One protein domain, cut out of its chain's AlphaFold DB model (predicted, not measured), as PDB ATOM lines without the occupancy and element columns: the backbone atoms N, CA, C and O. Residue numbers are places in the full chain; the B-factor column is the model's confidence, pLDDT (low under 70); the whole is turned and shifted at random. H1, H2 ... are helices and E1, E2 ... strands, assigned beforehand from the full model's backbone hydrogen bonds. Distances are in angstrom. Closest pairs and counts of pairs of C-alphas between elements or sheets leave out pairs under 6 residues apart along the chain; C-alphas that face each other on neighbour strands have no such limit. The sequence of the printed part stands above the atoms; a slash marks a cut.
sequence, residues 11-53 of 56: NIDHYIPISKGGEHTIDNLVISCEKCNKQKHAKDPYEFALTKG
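What this domain is: This is residues 11 to 53 of the 56 residues of the protein "HNH endonuclease" of Acholeplasmataceae bacterium (UniProt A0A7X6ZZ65). A two-stranded hairpin, E1 and E2, opens at one end into a wide loop of residues 15 to 28, and the short helix H1 packs mainly on E1, near the end where E1 begins. From H1 a tight link leads to a second short helix, H2, set crosswise to H1 and apart from both strands; H2 and the residues after it make one end of the long axis, and the loop round Thr 25 makes the other. The printed part has 43 residues with two named strands and two named helices, in the order E1, E2, H1, H2, and the sheet, in the order E1 - E2, is antiparallel. The class is mixed, helices and strands, though under half of the residues are in named elements. The whole is compact, with a radius of gyration of the C-alphas of 9.8 A, and its outline is rounded, spanning 28 by 19 by 14 A.

Where its parts are: Begin at C-alpha 11, at (-23.569, 6.045, -34.244), where strand E1 starts; it covers residues 11 to 14, Asn 11 to His 14, and measures 9.6 A from first to last C-alpha. Read on through residues 15 to 28, a stretch of 14 residues with no named element, until you reach C-alpha 29 at (-20.966, 5.521, -24.885). There strand E2 begins, residues 29 to 32, Leu 29 to Ser 32, also 9.6 A long. After Cys 33 comes helix H1, residues 34 to 40, Glu 34 to Lys 40, which is 9.9 A long. Past residues 41 to 44, look for helix H2, residues 45 to 50, Pro 45 to Leu 50, with a length of 8.6 A; it ends at C-alpha 50, at (-6.852, -6.777, -33.011).

How they stand to each other: Start with the sheet, where E1 and E2 are antiparallel neighbours and form a hairpin, with 136 degrees between their N-to-C directions. The C-alphas of His 14 and Leu 29 face each other at 4.8 A, and those of Asn 11 and Ser 32 at 5.2 A. In the backbone, look at N 11 and O 32, 2.8 A apart, and at N 30 and O 13, also 2.8 A apart, both pairs within hydrogen-bond range. From the sheet go to H1: its closest C-alpha pair with E1 is that of Asn 11 and Glu 34, at 6.3 A, and 3 pairs of C-alphas lie within 8 A. Within 10 A, H1 has 14 pairs of C-alphas with E1 and 3 with E2. Next, H1 and H2 are close but not clearly touching, with 1 pair of C-alphas within 8 A, the closest, those of Lys 40 and Phe 48, at 5.7 A. Their lines are about perpendicular, at 87 degrees. H2 is apart from E1 and from E2. In H1 and H2, every O i to N i+4 pair is within hydrogen-bond range.

The domain as a whole: The two C-alphas farthest apart are those of Thr 25, in the loop, and Gly 53, the last printed residue, at 28.1 A. From C-alpha 11 to C-alpha 53, the first and last printed, the distance is 22.3 A. The printed part runs from residue 11 to residue 53 and has no cut. The link from E1 to E2, 14 residues, is long, and its C-alphas lie 4 to 13 A from the mean of the C-alphas; the links from E2 to H1, 1 residue, and from H1 to H2, 4 residues, are tight. In the B-factor column you will find a mean pLDDT of 96.7 for the printed part of this model, and no printed residue is under 70.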
ATOM      1  N   ASN A  11     -22.817   6.901 -35.142       95.50
ATOM      2  CA  ASN A  11     -23.569   6.045 -34.244       95.50
ATOM      3  C   ASN A  11     -23.061   6.295 -32.829       95.50
ATOM      4  O   ASN A  11     -21.866   6.533 -32.627       95.50
ATOM      5  N   ILE A  12     -23.976   6.222 -31.873       95.94
ATOM      6  CA  ILE A  12     -23.641   6.093 -30.461       95.94
ATOM      7  C   ILE A  12     -23.487   4.592 -30.215       95.94
ATOM      8  O   ILE A  12     -24.438   3.837 -30.403       95.94
ATOM      9  N   ASP A  13     -22.277   4.166 -29.883       96.50
ATOM     10  CA  ASP A  13     -21.910   2.762 -29.699       96.50
ATOM     11  C   ASP A  13     -21.445   2.535 -28.262       96.50
ATOM     12  O   ASP A  13     -20.851   3.420 -27.647       96.50
ATOM     13  N   HIS A  14     -21.691   1.345 -27.727       97.81
ATOM     14  CA  HIS A  14     -21.191   0.954 -26.416       97.81
ATOM     15  C   HIS A  14     -19.734   0.518 -26.528       97.81
ATOM     16  O   HIS A  14     -19.429  -0.429 -27.259       97.81
ATOM     17  N   TYR A  15     -18.826   1.174 -25.807       97.69
ATOM     18  CA  TYR A  15     -17.399   0.854 -25.798       97.69
ATOM     19  C   TYR A  15     -17.177  -0.608 -25.396       97.69
ATOM     20  O   TYR A  15     -16.594  -1.376 -26.165       97.69
ATOM     21  N   ILE A  16     -17.744  -1.011 -24.258       98.06
ATOM     22  CA  ILE A  16     -17.956  -2.406 -23.874       98.06
ATOM     23  C   ILE A  16     -19.380  -2.809 -24.288       98.06
ATOM     24  O   ILE A  16     -20.336  -2.197 -23.810       98.06
ATOM     25  N   PRO A  17     -19.566  -3.826 -25.150       97.62
ATOM     26  CA  PRO A  17     -20.893  -4.294 -25.543       97.62
ATOM     27  C   PRO A  17     -21.736  -4.741 -24.343       97.62
ATOM     28  O   PRO A  17     -21.237  -5.425 -23.450       97.62
ATOM     29  N   ILE A  18     -23.041  -4.457 -24.374       97.25
ATOM     30  CA  ILE A  18     -23.991  -4.901 -23.334       97.25
ATOM     31  C   ILE A  18     -23.957  -6.425 -23.168       97.25
ATOM     32  O   ILE A  18     -23.937  -6.938 -22.055       97.25
ATOM     33  N   SER A  19     -23.850  -7.167 -24.276       97.19
ATOM     34  CA  SER A  19     -23.746  -8.634 -24.266       97.19
ATOM     35  C   SER A  19     -22.484  -9.169 -23.578       97.19
ATOM     36  O   SER A  19     -22.387 -10.370 -23.344       97.19
ATOM     37  N   LYS A  20     -21.512  -8.300 -23.280       97.25
ATOM     38  CA  LYS A  20     -20.274  -8.597 -22.549       97.25
ATOM     39  C   LYS A  20     -20.217  -7.905 -21.179       97.25
ATOM     40  O   LYS A  20     -19.143  -7.802 -20.598       97.25
ATOM     41  N   GLY A  21     -21.356  -7.435 -20.668       97.38
ATOM     42  CA  GLY A  21     -21.456  -6.790 -19.357       97.38
ATOM     43  C   GLY A  21     -21.221  -5.278 -19.364       97.38
ATOM     44  O   GLY A  21     -21.036  -4.697 -18.303       97.38
ATOM     45  N   GLY A  22     -21.217  -4.628 -20.532       97.56
ATOM     46  CA  GLY A  22     -21.164  -3.169 -20.609       97.56
ATOM     47  C   GLY A  22     -22.461  -2.509 -20.138       97.56
ATOM     48  O   GLY A  22     -23.556  -2.968 -20.461       97.56
ATOM     49  N   GLU A  23     -22.339  -1.406 -19.408       98.06
ATOM     50  CA  GLU A  23     -23.483  -0.679 -18.851       98.06
ATOM     51  C   GLU A  23     -24.005   0.417 -19.794       98.06
ATOM     52  O   GLU A  23     -23.299   0.908 -20.679       98.06
ATOM     53  N   HIS A  24     -25.251   0.846 -19.588       97.06
ATOM     54  CA  HIS A  24     -25.844   1.996 -20.277       97.06
ATOM     55  C   HIS A  24     -25.498   3.312 -19.565       97.06
ATOM     56  O   HIS A  24     -26.372   4.001 -19.043       97.06
ATOM     57  N   THR A  25     -24.214   3.655 -19.537       97.94
ATOM     58  CA  THR A  25     -23.686   4.864 -18.887       97.94
ATOM     59  C   THR A  25     -22.986   5.756 -19.902       97.94
ATOM     60  O   THR A  25     -22.486   5.271 -20.913       97.94
ATOM     61  N   ILE A  26     -22.933   7.068 -19.639       97.88
ATOM     62  CA  ILE A  26     -22.270   8.040 -20.528       97.88
ATOM     63  C   ILE A  26     -20.808   7.640 -20.783       97.88
ATOM     64  O   ILE A  26     -20.355   7.714 -21.920       97.88
ATOM     65  N   ASP A  27     -20.116   7.128 -19.762       97.81
ATOM     66  CA  ASP A  27     -18.715   6.697 -19.857       97.81
ATOM     67  C   ASP A  27     -18.513   5.478 -20.771       97.81
ATOM     68  O   ASP A  27     -17.427   5.280 -21.316       97.81
ATOM     69  N   ASN A  28     -19.558   4.669 -20.975       98.12
ATOM     70  CA  ASN A  28     -19.528   3.532 -21.887       98.12
ATOM     71  C   ASN A  28     -20.049   3.880 -23.292       98.12
ATOM     72  O   ASN A  28     -20.059   3.009 -24.156       98.12
ATOM     73  N   LEU A  29     -20.485   5.114 -23.562       97.94
ATOM     74  CA  LEU A  29     -20.966   5.521 -24.885       97.94
ATOM     75  C   LEU A  29     -19.878   6.270 -25.660       97.94
ATOM     76  O   LEU A  29     -19.292   7.237 -25.184       97.94
ATOM     77  N   VAL A  30     -19.637   5.850 -26.901       96.00
ATOM     78  CA  VAL A  30     -18.651   6.458 -27.802       96.00
ATOM     79  C   VAL A  30     -19.257   6.779 -29.164       96.00
ATOM     80  O   VAL A  30     -20.189   6.127 -29.632       96.00
ATOM     81  N   ILE A  31     -18.691   7.778 -29.840       95.44
ATOM     82  CA  ILE A  31     -19.057   8.122 -31.217       95.44
ATOM     83  C   ILE A  31     -18.280   7.225 -32.183       95.44
ATOM     84  O   ILE A  31     -17.045   7.181 -32.164       95.44
ATOM     85  N   SER A  32     -18.988   6.553 -33.087       95.50
ATOM     86  CA  SER A  32     -18.384   5.733 -34.138       95.50
ATOM     87  C   SER A  32     -18.977   6.041 -35.515       95.50
ATOM     88  O   SER A  32     -20.147   6.386 -35.661       95.50
ATOM     89  N   CYS A  33     -18.172   5.930 -36.576       95.25
ATOM     90  CA  CYS A  33     -18.722   5.958 -37.931       95.25
ATOM     91  C   CYS A  33     -19.455   4.641 -38.225       95.25
ATOM     92  O   CYS A  33     -19.104   3.595 -37.677       95.25
ATOM     93  N   GLU A  34     -20.418   4.667 -39.145       94.00
ATOM     94  CA  GLU A  34     -21.251   3.504 -39.492       94.00
ATOM     95  C   GLU A  34     -20.433   2.248 -39.833       94.00
ATOM     96  O   GLU A  34     -20.719   1.154 -39.346       94.00
ATOM     97  N   LYS A  35     -19.360   2.407 -40.616       94.88
ATOM     98  CA  LYS A  35     -18.474   1.298 -40.990       94.88
ATOM     99  C   LYS A  35     -17.778   0.684 -39.776       94.88
ATOM    100  O   LYS A  35     -17.698  -0.537 -39.678       94.88
ATOM    101  N   CYS A  36     -17.253   1.512 -38.870       96.06
ATOM    102  CA  CYS A  36     -16.610   1.015 -37.654       96.06
ATOM    103  C   CYS A  36     -17.620   0.336 -36.734       96.06
ATOM    104  O   CYS A  36     -17.318  -0.759 -36.272       96.06
ATOM    105  N   ASN A  37     -18.800   0.929 -36.543       96.56
ATOM    106  CA  ASN A  37     -19.872   0.367 -35.725       96.56
ATOM    107  C   ASN A  37     -20.260  -1.044 -36.198       96.56
ATOM    108  O   ASN A  37     -20.158  -2.021 -35.457       96.56
ATOM    109  N   LYS A  38     -20.580  -1.178 -37.494       95.81
ATOM    110  CA  LYS A  38     -20.949  -2.460 -38.117       95.81
ATOM    111  C   LYS A  38     -19.841  -3.509 -38.007       95.81
ATOM    112  O   LYS A  38     -20.119  -4.684 -37.804       95.81
ATOM    113  N   GLN A  39     -18.579  -3.100 -38.141       96.94
ATOM    114  CA  GLN A  39     -17.436  -4.016 -38.047       96.94
ATOM    115  C   GLN A  39     -17.083  -4.406 -36.605       96.94
ATOM    116  O   GLN A  39     -16.562  -5.510 -36.393       96.94
ATOM    117  N   LYS A  40     -17.322  -3.512 -35.636       97.19
ATOM    118  CA  LYS A  40     -17.159  -3.796 -34.210       97.19
ATOM    119  C   LYS A  40     -18.201  -4.812 -33.760       97.19
ATOM    120  O   LYS A  40     -17.811  -5.825 -33.189       97.19
ATOM    121  N   HIS A  41     -19.475  -4.620 -34.110       96.25
ATOM    122  CA  HIS A  41     -20.553  -5.523 -33.693       96.25
ATOM    123  C   HIS A  41     -20.507  -5.721 -32.159       96.25
ATOM    124  O   HIS A  41     -20.405  -4.756 -31.407       96.25
ATOM    125  N   ALA A  42     -20.505  -6.971 -31.699       96.94
ATOM    126  CA  ALA A  42     -20.416  -7.373 -30.296       96.94
ATOM    127  C   ALA A  42     -18.970  -7.587 -29.798       96.94
ATOM    128  O   ALA A  42     -18.771  -8.223 -28.762       96.94
ATOM    129  N   LYS A  43     -17.962  -7.105 -30.537       98.12
ATOM    130  CA  LYS A  43     -16.564  -7.188 -30.103       98.12
ATOM    131  C   LYS A  43     -16.284  -6.169 -29.014       98.12
ATOM    132  O   LYS A  43     -16.734  -5.022 -29.105       98.12
ATOM    133  N   ASP A  44     -15.500  -6.578 -28.030       97.25
ATOM    134  CA  ASP A  44     -14.930  -5.635 -27.074       97.25
ATOM    135  C   ASP A  44     -13.802  -4.805 -27.734       97.25
ATOM    136  O   ASP A  44     -13.393  -5.078 -28.875       97.25
ATOM    137  N   PRO A  45     -13.307  -3.746 -27.069       96.62
ATOM    138  CA  PRO A  45     -12.291  -2.868 -27.635       96.62
ATOM    139  C   PRO A  45     -11.002  -3.591 -28.030       96.62
ATOM    140  O   PRO A  45     -10.394  -3.228 -29.041       96.62
ATOM    141  N   TYR A  46     -10.600  -4.611 -27.266       96.94
ATOM    142  CA  TYR A  46      -9.384  -5.376 -27.517       96.94
ATOM    143  C   TYR A  46      -9.536  -6.224 -28.781       96.94
ATOM    144  O   TYR A  46      -8.747  -6.095 -29.721       96.94
ATOM    145  N   GLU A  47     -10.604  -7.018 -28.864       97.81
ATOM    146  CA  GLU A  47     -10.921  -7.817 -30.051       97.81
ATOM    147  C   GLU A  47     -11.042  -6.942 -31.301       97.81
ATOM    148  O   GLU A  47     -10.500  -7.268 -32.362       97.81
ATOM    149  N   PHE A  48     -11.735  -5.804 -31.199       97.50
ATOM    150  CA  PHE A  48     -11.879  -4.900 -32.333       97.50
ATOM    151  C   PHE A  48     -10.531  -4.311 -32.763       97.50
ATOM    152  O   PHE A  48     -10.242  -4.300 -33.963       97.50
ATOM    153  N   ALA A  49      -9.693  -3.871 -31.821       96.50
ATOM    154  CA  ALA A  49      -8.359  -3.349 -32.111       96.50
ATOM    155  C   ALA A  49      -7.458  -4.397 -32.784       96.50
ATOM    156  O   ALA A  49      -6.761  -4.058 -33.747       96.50
ATOM    157  N   LEU A  50      -7.549  -5.664 -32.367       96.88
ATOM    158  CA  LEU A  50      -6.852  -6.777 -33.011       96.88
ATOM    159  C   LEU A  50      -7.264  -6.916 -34.485       96.88
ATOM    160  O   LEU A  50      -6.405  -6.948 -35.363       96.88
ATOM    161  N   THR A  51      -8.569  -6.866 -34.796       95.75
ATOM    162  CA  THR A  51      -9.047  -6.912 -36.200       95.75
ATOM    163  C   THR A  51      -8.610  -5.719 -37.054       95.75
ATOM    164  O   THR A  51      -8.800  -5.717 -38.273       95.75
ATOM    165  N   LYS A  52      -8.082  -4.666 -36.423       94.75
ATOM    166  CA  LYS A  52      -7.592  -3.454 -37.083       94.75
ATOM    167  C   LYS A  52      -6.076  -3.372 -37.171       94.75
ATOM    168  O   LYS A  52      -5.616  -2.382 -37.733       94.75
ATOM    169  N   GLY A  53      -5.338  -4.347 -36.634       94.44
ATOM    170  CA  GLY A  53      -3.879  -4.256 -36.534       94.44
ATOM    171  C   GLY A  53      -3.448  -3.016 -35.749       94.44
ATOM    172  O   GLY A  53      -2.576  -2.279 -36.190       94.44
TER     173      GLY A  53